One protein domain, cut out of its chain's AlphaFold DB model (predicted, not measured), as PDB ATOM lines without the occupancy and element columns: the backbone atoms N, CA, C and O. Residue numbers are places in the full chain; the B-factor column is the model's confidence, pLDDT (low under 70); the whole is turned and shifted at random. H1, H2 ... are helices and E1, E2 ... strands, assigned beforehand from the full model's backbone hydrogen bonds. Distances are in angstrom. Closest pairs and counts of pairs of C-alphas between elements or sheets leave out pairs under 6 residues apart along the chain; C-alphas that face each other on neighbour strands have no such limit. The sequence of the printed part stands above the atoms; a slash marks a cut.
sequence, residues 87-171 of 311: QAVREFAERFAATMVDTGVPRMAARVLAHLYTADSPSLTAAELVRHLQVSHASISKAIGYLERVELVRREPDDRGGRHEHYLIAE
ATOM      1  N   GLN A  87     149.227 143.898 101.081       83.56
ATOM      2  CA  GLN A  87     150.142 142.944 100.465       83.56
ATOM      3  C   GLN A  87     151.466 143.624 100.102       83.56
ATOM      4  O   GLN A  87     152.523 143.121 100.493       83.56
ATOM      5  N   ALA A  88     151.424 144.790  99.455       87.69
ATOM      6  CA  ALA A  88     152.619 145.561  99.118       87.69
ATOM      7  C   ALA A  88     153.485 145.896 100.350       87.69
ATOM      8  O   ALA A  88     154.712 145.756 100.300       87.69
ATOM      9  N   VAL A  89     152.869 146.274 101.479       87.50
ATOM     10  CA  VAL A  89     153.588 146.540 102.744       87.50
ATOM     11  C   VAL A  89     154.283 145.277 103.264       87.50
ATOM     12  O   VAL A  89     155.438 145.325 103.692       87.50
ATOM     13  N   ARG A  90     153.618 144.121 103.181       86.31
ATOM     14  CA  ARG A  90     154.171 142.834 103.626       86.31
ATOM     15  C   ARG A  90     155.336 142.372 102.760       86.31
ATOM     16  O   ARG A  90     156.343 141.899 103.281       86.31
ATOM     17  N   GLU A  91     155.219 142.538 101.447       88.94
ATOM     18  CA  GLU A  91     156.304 142.253 100.511       88.94
ATOM     19  C   GLU A  91     157.506 143.171 100.747       88.94
ATOM     20  O   GLU A  91     158.649 142.714 100.712       88.94
ATOM     21  N   PHE A  92     157.266 144.455 101.033       91.19
ATOM     22  CA  PHE A  92     158.327 145.372 101.436       91.19
ATOM     23  C   PHE A  92     158.999 144.922 102.737       91.19
ATOM     24  O   PHE A  92     160.226 144.859 102.777       91.19
ATOM     25  N   ALA A  93     158.231 144.546 103.764       91.38
ATOM     26  CA  ALA A  93     158.780 144.077 105.036       91.38
ATOM     27  C   ALA A  93     159.664 142.825 104.866       91.38
ATOM     28  O   ALA A  93     160.742 142.748 105.452       91.38
ATOM     29  N   GLU A  94     159.261 141.860 104.033       91.94
ATOM     30  CA  GLU A  94     160.082 140.671 103.752       91.94
ATOM     31  C   GLU A  94     161.343 141.015 102.934       91.94
ATOM     32  O   GLU A  94     162.423 140.508 103.245       91.94
ATOM     33  N   ARG A  95     161.262 141.928 101.949       94.38
ATOM     34  CA  ARG A  95     162.455 142.430 101.233       94.38
ATOM     35  C   ARG A  95     163.412 143.165 102.170       94.38
ATOM     36  O   ARG A  95     164.614 142.929 102.120       94.38
ATOM     37  N   PHE A  96     162.887 144.011 103.052       90.94
ATOM     38  CA  PHE A  96     163.691 144.752 104.019       90.94
ATOM     39  C   PHE A  96     164.367 143.813 105.028       90.94
ATOM     40  O   PHE A  96     165.550 143.966 105.337       90.94
ATOM     41  N   ALA A  97     163.653 142.777 105.480       91.44
ATOM     42  CA  ALA A  97     164.232 141.717 106.293       91.44
ATOM     43  C   ALA A  97     165.354 140.968 105.561       91.44
ATOM     44  O   ALA A  97     166.375 140.673 106.180       91.44
ATOM     45  N   ALA A  98     165.204 140.687 104.264       89.94
ATOM     46  CA  ALA A  98     166.252 140.049 103.472       89.94
ATOM     47  C   ALA A  98     167.532 140.903 103.421       89.94
ATOM     48  O   ALA A  98     168.604 140.383 103.717       89.94
ATOM     49  N   THR A  99     167.420 142.217 103.196       88.44
ATOM     50  CA  THR A  99     168.579 143.130 103.223       88.44
ATOM     51  C   THR A  99     169.315 143.099 104.565       88.44
ATOM     52  O   THR A  99     170.541 143.104 104.602       88.44
ATOM     53  N   MET A 100     168.589 143.038 105.686       84.81
ATOM     54  CA  MET A 100     169.207 142.921 107.014       84.81
ATOM     55  C   MET A 100     169.902 141.567 107.228       84.81
ATOM     56  O   MET A 100     170.897 141.479 107.944       84.81
ATOM     57  N   VAL A 101     169.395 140.492 106.620       86.62
ATOM     58  CA  VAL A 101     170.061 139.183 106.677       86.62
ATOM     59  C   VAL A 101     171.389 139.216 105.931       86.62
ATOM     60  O   VAL A 101     172.375 138.691 106.448       86.62
ATOM     61  N   ASP A 102     171.433 139.880 104.779       81.19
ATOM     62  CA  ASP A 102     172.655 140.015 103.981       81.19
ATOM     63  C   ASP A 102     173.758 140.785 104.729       81.19
ATOM     64  O   ASP A 102     174.944 140.543 104.510       81.19
ATOM     65  N   THR A 103     173.389 141.658 105.675       76.06
ATOM     66  CA  THR A 103     174.334 142.375 106.550       76.06
ATOM     67  C   THR A 103     174.701 141.613 107.830       76.06
ATOM     68  O   THR A 103     175.485 142.108 108.639       76.06
ATOM     69  N   GLY A 104     174.187 140.391 108.017       77.88
ATOM     70  CA  GLY A 104     174.549 139.497 109.121       77.88
ATOM     71  C   GLY A 104     173.556 139.455 110.286       77.88
ATOM     72  O   GLY A 104     173.816 138.776 111.284       77.88
ATOM     73  N   VAL A 105     172.403 140.124 110.186       84.19
ATOM     74  CA  VAL A 105     171.349 140.019 111.205       84.19
ATOM     75  C   VAL A 105     170.684 138.635 111.119       84.19
ATOM     76  O   VAL A 105     170.288 138.197 110.036       84.19
ATOM     77  N   PRO A 106     170.483 137.912 112.240       91.88
ATOM     78  CA  PRO A 106     169.785 136.632 112.219       91.88
ATOM     79  C   PRO A 106     168.386 136.747 111.603       91.88
ATOM     80  O   PRO A 106     167.595 137.600 112.003       91.88
ATOM     81  N   ARG A 107     168.032 135.820 110.701       92.75
ATOM     82  CA  ARG A 107     166.779 135.836 109.916       92.75
ATOM     83  C   ARG A 107     165.526 136.213 110.707       92.75
ATOM     84  O   ARG A 107     164.742 137.041 110.260       92.75
ATOM     85  N   MET A 108     165.314 135.619 111.882       96.12
ATOM     86  CA  MET A 108     164.123 135.933 112.679       96.12
ATOM     87  C   MET A 108     164.183 137.300 113.365       96.12
ATOM     88  O   MET A 108     163.142 137.932 113.500       96.12
ATOM     89  N   ALA A 109     165.367 137.767 113.760       91.88
ATOM     90  CA  ALA A 109     165.546 139.113 114.296       91.88
ATOM     91  C   ALA A 109     165.293 140.174 113.214       91.88
ATOM     92  O   ALA A 109     164.568 141.131 113.464       91.88
ATOM     93  N   ALA A 110     165.777 139.941 111.990       91.81
ATOM     94  CA  ALA A 110     165.511 140.797 110.836       91.81
ATOM     95  C   ALA A 110     164.010 140.895 110.511       91.81
ATOM     96  O   ALA A 110     163.484 141.989 110.326       91.81
ATOM     97  N   ARG A 111     163.288 139.763 110.510       94.75
ATOM     98  CA  ARG A 111     161.831 139.752 110.274       94.75
ATOM     99  C   ARG A 111     161.049 140.491 111.364       94.75
ATOM    100  O   ARG A 111     160.098 141.196 111.041       94.75
ATOM    101  N   VAL A 112     161.456 140.353 112.632       94.12
ATOM    102  CA  VAL A 112     160.866 141.103 113.755       94.12
ATOM    103  C   VAL A 112     161.116 142.604 113.608       94.12
ATOM    104  O   VAL A 112     160.162 143.367 113.704       94.12
ATOM    105  N   LEU A 113     162.351 143.027 113.314       90.56
ATOM    106  CA  LEU A 113     162.669 144.438 113.072       90.56
ATOM    107  C   LEU A 113     161.850 145.015 111.924       90.56
ATOM    108  O   LEU A 113     161.228 146.056 112.095       90.56
ATOM    109  N   ALA A 114     161.805 144.326 110.781       91.25
ATOM    110  CA  ALA A 114     161.039 144.788 109.630       91.25
ATOM    111  C   ALA A 114     159.562 145.006 109.991       91.25
ATOM    112  O   ALA A 114     159.008 146.039 109.647       91.25
ATOM    113  N   HIS A 115     158.961 144.086 110.754       90.75
ATOM    114  CA  HIS A 115     157.576 144.225 111.209       90.75
ATOM    115  C   HIS A 115     157.365 145.359 112.209       90.75
ATOM    116  O   HIS A 115     156.312 145.983 112.175       90.75
ATOM    117  N   LEU A 116     158.330 145.628 113.090       88.00
ATOM    118  CA  LEU A 116     158.264 146.783 113.984       88.00
ATOM    119  C   LEU A 116     158.368 148.099 113.193       88.00
ATOM    120  O   LEU A 116     157.636 149.031 113.491       88.00
ATOM    121  N   TYR A 117     159.222 148.166 112.163       83.94
ATOM    122  CA  TYR A 117     159.407 149.372 111.337       83.94
ATOM    123  C   TYR A 117     158.212 149.678 110.437       83.94
ATOM    124  O   TYR A 117     157.984 150.833 110.092       83.94
ATOM    125  N   THR A 118     157.479 148.650 110.016       86.44
ATOM    126  CA  THR A 118     156.323 148.797 109.126       86.44
ATOM    127  C   THR A 118     154.990 148.766 109.870       86.44
ATOM    128  O   THR A 118     153.947 148.756 109.224       86.44
ATOM    129  N   ALA A 119     155.000 148.683 111.204       84.44
ATOM    130  CA  ALA A 119     153.786 148.760 112.001       84.44
ATOM    131  C   ALA A 119     153.363 150.220 112.176       84.44
ATOM    132  O   ALA A 119     154.177 151.071 112.517       84.44
ATOM    133  N   ASP A 120     152.070 150.501 112.018       77.56
ATOM    134  CA  ASP A 120     151.524 151.832 112.323       77.56
ATOM    135  C   ASP A 120     151.250 152.030 113.823       77.56
ATOM    136  O   ASP A 120     150.903 153.124 114.262       77.56
ATOM    137  N   SER A 121     151.382 150.963 114.616       72.62
ATOM    138  CA  SER A 121     151.372 151.039 116.075       72.62
ATOM    139  C   SER A 121     152.768 151.418 116.577       72.62
ATOM    140  O   SER A 121     153.744 150.835 116.103       72.62
ATOM    141  N   PRO A 122     152.890 152.308 117.580       65.12
ATOM    142  CA  PRO A 122     154.186 152.684 118.155       65.12
ATOM    143  C   PRO A 122     154.912 151.509 118.832       65.12
ATOM    144  O   PRO A 122     156.117 151.567 119.063       65.12
ATOM    145  N   SER A 123     154.190 150.433 119.158       78.19
ATOM    146  CA  SER A 123     154.759 149.205 119.710       78.19
ATOM    147  C   SER A 123     153.955 147.968 119.307       78.19
ATOM    148  O   SER A 123     152.779 148.057 118.947       78.19
ATOM    149  N   LEU A 124     154.586 146.795 119.383       83.38
ATOM    150  CA  LEU A 124     153.943 145.494 119.193       83.38
ATOM    151  C   LEU A 124     154.213 144.575 120.382       83.38
ATOM    152  O   LEU A 124     155.317 144.508 120.914       83.38
ATOM    153  N   THR A 125     153.220 143.785 120.757       86.44
ATOM    154  CA  THR A 125     153.343 142.719 121.751       86.44
ATOM    155  C   THR A 125     153.935 141.443 121.145       86.44
ATOM    156  O   THR A 125     153.877 141.192 119.937       86.44
ATOM    157  N   ALA A 126     154.432 140.542 122.000       85.38
ATOM    158  CA  ALA A 126     154.870 139.208 121.566       85.38
ATOM    159  C   ALA A 126     153.759 138.432 120.833       85.38
ATOM    160  O   ALA A 126     154.035 137.684 119.896       85.38
ATOM    161  N   ALA A 127     152.503 138.604 121.257       83.56
ATOM    162  CA  ALA A 127     151.355 137.929 120.663       83.56
ATOM    163  C   ALA A 127     151.030 138.469 119.261       83.56
ATOM    164  O   ALA A 127     150.701 137.687 118.370       83.56
ATOM    165  N   GLU A 128     151.151 139.778 119.042       84.94
ATOM    166  CA  GLU A 128     151.016 140.390 117.714       84.94
ATOM    167  C   GLU A 128     152.125 139.937 116.777       84.94
ATOM    168  O   GLU A 128     151.829 139.472 115.681       84.94
ATOM    169  N   LEU A 129     153.380 139.936 117.234       89.44
ATOM    170  CA  LEU A 129     154.503 139.433 116.441       89.44
ATOM    171  C   LEU A 129     154.328 137.957 116.056       89.44
ATOM    172  O   LEU A 129     154.564 137.595 114.906       89.44
ATOM    173  N   VAL A 130     153.861 137.103 116.976       88.56
ATOM    174  CA  VAL A 130     153.517 135.696 116.680       88.56
ATOM    175  C   VAL A 130     152.444 135.601 115.593       88.56
ATOM    176  O   VAL A 130     152.588 134.798 114.669       88.56
ATOM    177  N   ARG A 131     151.385 136.418 115.685       86.06
ATOM    178  CA  ARG A 131     150.290 136.433 114.703       86.06
ATOM    179  C   ARG A 131     150.748 136.947 113.341       86.06
ATOM    180  O   ARG A 131     150.430 136.323 112.339       86.06
ATOM    181  N   HIS A 132     151.491 138.044 113.283       85.62
ATOM    182  CA  HIS A 132     151.888 138.646 112.008       85.62
ATOM    183  C   HIS A 132     152.938 137.794 111.287       85.62
ATOM    184  O   HIS A 132     152.819 137.535 110.095       85.62
ATOM    185  N   LEU A 133     153.925 137.275 112.025       88.25
ATOM    186  CA  LEU A 133     155.030 136.507 111.444       88.25
ATOM    187  C   LEU A 133     154.724 135.018 111.249       88.25
ATOM    188  O   LEU A 133     155.514 134.333 110.594       88.25
ATOM    189  N   GLN A 134     153.619 134.522 111.822       87.94
ATOM    190  CA  GLN A 134     153.214 133.110 111.801       87.94
ATOM    191  C   GLN A 134     154.321 132.179 112.335       87.94
ATOM    192  O   GLN A 134     154.651 131.149 111.747       87.94
ATOM    193  N   VAL A 135     154.927 132.556 113.466       90.75
ATOM    194  CA  VAL A 135     156.020 131.807 114.116       90.75
ATOM    195  C   VAL A 135     155.724 131.518 115.584       90.75
ATOM    196  O   VAL A 135     154.812 132.077 116.181       90.75
ATOM    197  N   SER A 136     156.517 130.642 116.203       88.94
ATOM    198  CA  SER A 136     156.337 130.302 117.616       88.94
ATOM    199  C   SER A 136     156.722 131.453 118.558       88.94
ATOM    200  O   SER A 136     157.641 132.224 118.278       88.94
ATOM    201  N   HIS A 137     156.101 131.496 119.742       89.88
ATOM    202  CA  HIS A 137     156.487 132.437 120.801       89.88
ATOM    203  C   HIS A 137     157.965 132.291 121.195       89.88
ATOM    204  O   HIS A 137     158.635 133.285 121.446       89.88
ATOM    205  N   ALA A 138     158.507 131.069 121.206       88.19
ATOM    206  CA  ALA A 138     159.921 130.836 121.509       88.19
ATOM    207  C   ALA A 138     160.853 131.483 120.467       88.19
ATOM    208  O   ALA A 138     161.897 132.031 120.824       88.19
ATOM    209  N   SER A 139     160.461 131.464 119.189       90.88
ATOM    210  CA  SER A 139     161.184 132.141 118.108       90.88
ATOM    211  C   SER A 139     161.190 133.657 118.306       90.88
ATOM    212  O   SER A 139     162.246 134.270 118.169       90.88
ATOM    213  N   ILE A 140     160.044 134.239 118.685       92.56
ATOM    214  CA  ILE A 140     159.939 135.669 119.008       92.56
ATOM    215  C   ILE A 140     160.802 136.015 120.221       92.56
ATOM    216  O   ILE A 140     161.632 136.909 120.125       92.56
ATOM    217  N   SER A 141     160.698 135.272 121.328       88.94
ATOM    218  CA  SER A 141     161.502 135.531 122.531       88.94
ATOM    219  C   SER A 141     163.007 135.491 122.254       88.94
ATOM    220  O   SER A 141     163.743 136.347 122.735       88.94
ATOM    221  N   LYS A 142     163.481 134.533 121.445       92.06
ATOM    222  CA  LYS A 142     164.903 134.455 121.072       92.06
ATOM    223  C   LYS A 142     165.336 135.622 120.179       92.06
ATOM    224  O   LYS A 142     166.449 136.113 120.337       92.06
ATOM    225  N   ALA A 143     164.485 136.037 119.241       92.94
ATOM    226  CA  ALA A 143     164.755 137.173 118.364       92.94
ATOM    227  C   ALA A 143     164.817 138.484 119.159       92.94
ATOM    228  O   ALA A 143     165.800 139.209 119.047       92.94
ATOM    229  N   ILE A 144     163.832 138.733 120.023       91.06
ATOM    230  CA  ILE A 144     163.802 139.888 120.926       91.06
ATOM    231  C   ILE A 144     165.039 139.913 121.826       91.06
ATOM    232  O   ILE A 144     165.739 140.913 121.838       91.06
ATOM    233  N   GLY A 145     165.401 138.805 122.480       89.31
ATOM    234  CA  GLY A 145     166.587 138.780 123.347       89.31
ATOM    235  C   GLY A 145     167.926 138.939 122.607       89.31
ATOM    236  O   GLY A 145     168.953 139.223 123.226       89.31
ATOM    237  N   TYR A 146     167.961 138.728 121.287       87.88
ATOM    238  CA  TYR A 146     169.092 139.159 120.462       87.88
ATOM    239  C   TYR A 146     169.032 140.671 120.222       87.88
ATOM    240  O   TYR A 146     170.027 141.344 120.463       87.88
ATOM    241  N   LEU A 147     167.874 141.191 119.806       86.19
ATOM    242  CA  LEU A 147     167.667 142.604 119.478       86.19
ATOM    243  C   LEU A 147     167.852 143.540 120.678       86.19
ATOM    244  O   LEU A 147     168.451 144.593 120.518       86.19
ATOM    245  N   GLU A 148     167.420 143.145 121.873       85.62
ATOM    246  CA  GLU A 148     167.675 143.878 123.121       85.62
ATOM    247  C   GLU A 148     169.176 143.946 123.425       85.62
ATOM    248  O   GLU A 148     169.690 144.987 123.822       85.62
ATOM    249  N   ARG A 149     169.913 142.853 123.191       81.69
ATOM    250  CA  ARG A 149     171.363 142.792 123.444       81.69
ATOM    251  C   ARG A 149     172.160 143.700 122.516       81.69
ATOM    252  O   ARG A 149     173.200 144.204 122.918       81.69
ATOM    253  N   VAL A 150     171.701 143.853 121.276       73.31
ATOM    254  CA  VAL A 150     172.284 144.797 120.312       73.31
ATOM    255  C   VAL A 150     171.600 146.167 120.358       73.31
ATOM    256  O   VAL A 150     171.829 146.982 119.472       73.31
ATOM    257  N   GLU A 151     170.773 146.414 121.382       72.94
ATOM    258  CA  GLU A 151     170.108 147.692 121.668       72.94
ATOM    259  C   GLU A 151     169.206 148.213 120.529       72.94
ATOM    260  O   GLU A 151     168.945 149.409 120.418       72.94
ATOM    261  N   LEU A 152     168.689 147.313 119.685       74.69
ATOM    262  CA  LEU A 152     167.810 147.647 118.556       74.69
ATOM    263  C   LEU A 152     166.317 147.652 118.916       74.69
ATOM    264  O   LEU A 152     165.498 148.128 118.135       74.69
ATOM    265  N   VAL A 153     165.945 147.091 120.066       82.31
ATOM    266  CA  VAL A 153     164.564 147.047 120.564       82.31
ATOM    267  C   VAL A 153     164.579 147.320 122.060       82.31
ATOM    268  O   VAL A 153     165.433 146.796 122.775       82.31
ATOM    269  N   ARG A 154     163.612 148.110 122.532       76.00
ATOM    270  CA  ARG A 154     163.321 148.256 123.961       76.00
ATOM    271  C   ARG A 154     162.033 147.534 124.313       76.00
ATOM    272  O   ARG A 154     161.126 147.394 123.490       76.00
ATOM    273  N   ARG A 155     161.988 147.077 125.559       82.62
ATOM    274  CA  ARG A 155     160.836 146.437 126.172       82.62
ATOM    275  C   ARG A 155     160.251 147.381 127.207       82.62
ATOM    276  O   ARG A 155     160.937 147.739 128.162       82.62
ATOM    277  N   GLU A 156     158.989 147.734 127.029       73.81
ATOM    278  CA  GLU A 156     158.245 148.572 127.962       73.81
ATOM    279  C   GLU A 156     157.136 147.761 128.649       73.81
ATOM    280  O   GLU A 156     156.467 146.940 127.999       73.81
ATOM    281  N   PRO A 157     156.956 147.925 129.974       67.38
ATOM    282  CA  PRO A 157     155.777 147.423 130.664       67.38
ATOM    283  C   PRO A 157     154.529 148.138 130.142       67.38
ATOM    284  O   PRO A 157     154.564 149.335 129.892       67.38
ATOM    285  N   ASP A 158     153.414 147.423 130.021       63.47
ATOM    286  CA  ASP A 158     152.120 148.047 129.739       63.47
ATOM    287  C   ASP A 158     151.724 149.004 130.884       63.47
ATOM    288  O   ASP A 158     151.555 148.578 132.035       63.47
ATOM    289  N   ASP A 159     151.533 150.287 130.555       53.44
ATOM    290  CA  ASP A 159     151.117 151.367 131.463       53.44
ATOM    291  C   ASP A 159     149.806 151.064 132.215       53.44
ATOM    292  O   ASP A 159     149.494 151.689 133.230       53.44
ATOM    293  N   ARG A 160     149.021 150.081 131.751       55.16
ATOM    294  CA  ARG A 160     147.756 149.661 132.374       55.16
ATOM    295  C   ARG A 160     147.892 148.496 133.358       55.16
ATOM    296  O   ARG A 160     146.883 147.904 133.747       55.16
ATOM    297  N   GLY A 161     149.109 148.148 133.783       47.28
ATOM    298  CA  GLY A 161     149.343 147.085 134.772       47.28
ATOM    299  C   GLY A 161     149.098 145.667 134.234       47.28
ATOM    300  O   GLY A 161     148.915 144.722 135.008       47.28
ATOM    301  N   GLY A 162     149.078 145.505 132.908       54.03
ATOM    302  CA  GLY A 162     148.987 144.216 132.234       54.03
ATOM    303  C   GLY A 162     150.296 143.421 132.305       54.03
ATOM    304  O   GLY A 162     151.389 143.970 132.324       54.03
ATOM    305  N   ARG A 163     150.205 142.082 132.282       59.34
ATOM    306  CA  ARG A 163     151.371 141.169 132.175       59.34
ATOM    307  C   ARG A 163     152.008 141.154 130.773       59.34
ATOM    308  O   ARG A 163     152.758 140.225 130.467       59.34
ATOM    309  N   HIS A 164     151.633 142.078 129.895       57.75
ATOM    310  CA  HIS A 164     152.041 142.077 128.498       57.75
ATOM    311  C   HIS A 164     153.118 143.129 128.284       57.75
ATOM    312  O   HIS A 164     152.980 144.272 128.695       57.75
ATOM    313  N   GLU A 165     154.217 142.697 127.686       75.31
ATOM    314  CA  GLU A 165     155.355 143.554 127.392       75.31
ATOM    315  C   GLU A 165     155.237 144.028 125.945       75.31
ATOM    316  O   GLU A 165     154.953 143.226 125.042       75.31
ATOM    317  N   HIS A 166     155.452 145.326 125.753       80.06
ATOM    318  CA  HIS A 166     155.433 145.991 124.460       80.06
ATOM    319  C   HIS A 166     156.861 146.155 123.943       80.06
ATOM    320  O   HIS A 166     157.770 146.508 124.693       80.06
ATOM    321  N   TYR A 167     157.059 145.874 122.658       81.56
ATOM    322  CA  TYR A 167     158.324 146.063 121.965       81.56
ATOM    323  C   TYR A 167     158.209 147.241 121.021       81.56
ATOM    324  O   TYR A 167     157.315 147.277 120.175       81.56
ATOM    325  N   LEU A 168     159.146 148.166 121.142       76.31
ATOM    326  CA  LEU A 168     159.251 149.335 120.292       76.31
ATOM    327  C   LEU A 168     160.665 149.428 119.728       76.31
ATOM    328  O   LEU A 168     161.645 149.000 120.352       76.31
ATOM    329  N   ILE A 169     160.761 150.006 118.536       67.75
ATOM    330  CA  ILE A 169     162.028 150.528 118.036       67.75
ATOM    331  C   ILE A 169     162.306 151.762 118.882       67.75
ATOM    332  O   ILE A 169     161.507 152.693 118.884       67.75
ATOM    333  N   ALA A 170     163.396 151.759 119.645       56.78
ATOM    334  CA  ALA A 170     163.756 152.950 120.402       56.78
ATOM    335  C   ALA A 170     163.961 154.129 119.433       56.78
ATOM    336  O   ALA A 170     164.554 153.969 118.365       56.78
ATOM    337  N   GLU A 171     163.489 155.317 119.809       47.69
ATOM    338  CA  GLU A 171     163.594 156.534 118.988       47.69
ATOM    339  C   GLU A 171     165.050 156.873 118.604       47.69
ATOM    340  O   GLU A 171     165.296 157.592 117.638       47.69
TER     341      GLU A 171
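This is residues 87 to 171 of the 311 residues of the protein "MarR family protein" of Kribbella sp. VKM Ac-2568 (UniProt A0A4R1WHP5). Three short helices, H2, H3 and H4, crossed at large angles, make a small core, with H2 in contact with both others. The longest helix, H1, packs on H2 alone at one end of the domain, and a two-stranded hairpin, E1 and E2, lies towards the other end, near H3 and H4. The printed part has 85 residues, with four named helices and then two named strands in the order H1 H2 H3 H4 E1 E2; the sheet, in the order E1 - E2, is antiparallel, and the class is mostly helix. The whole is compact, with a radius of gyration of the C-alphas of 12.3 A, and rounded, with spans of 38 by 29 by 27 A.

Begin with H1, residues 87 to 102, and go on to H2, residues 107 to 117, the hub that touches three helices. H1 and H2 touch at a steep tilt of 48 degrees, opposite ways, closest at the C-alphas of Ala 97 and Ala 110, 4.8 A apart. Next comes H3, residues 126 to 133, which touches H2 about perpendicular at 78 degrees, closest at the C-alphas of Val 112 and Leu 129, 7.1 A. H4, residues 137 to 149, touches H2 about perpendicular at 78 degrees, with the C-alphas of Ala 109 and Ala 143 closest at 4.6 A. With residues 137 to 141 alone H4 touches H3, closest at the C-alphas of Val 130 and His 137, 6.0 A. H1 is apart from H3 and H4. Look then at the hairpin of E1, residues 154 to 157, and E2, residues 165 to 168, where N 156 and O 166 are 2.9 A apart, within hydrogen-bond range. Residues 124 to 125 pair antiparallel with residues 166 to 167 of E2. Every O i to N i+4 pair is within hydrogen-bond range in H1, H2 and H3; in H4 it is 8 of 9.

Find C-alpha 87 at (150.142, 142.944, 100.465); from there H1 runs 23.0 A to Asp 102. H2 covers 15.5 A, H3 10.5 A, and H4 18.3 A, ending at C-alpha 149 at (171.363, 142.792, 123.444). E1 measures 10.1 A and E2 10.0 A, the latter ending at C-alpha 168 at (159.251, 149.335, 120.292).

The two C-alphas farthest apart, those of Asp 102 and Gly 161, are 39.3 A from each other. The printed part has no cut and no long link. Its mean pLDDT is 82.1; look for values under 70 at residue 122, residues 157 to 164 and residues 169 to 171.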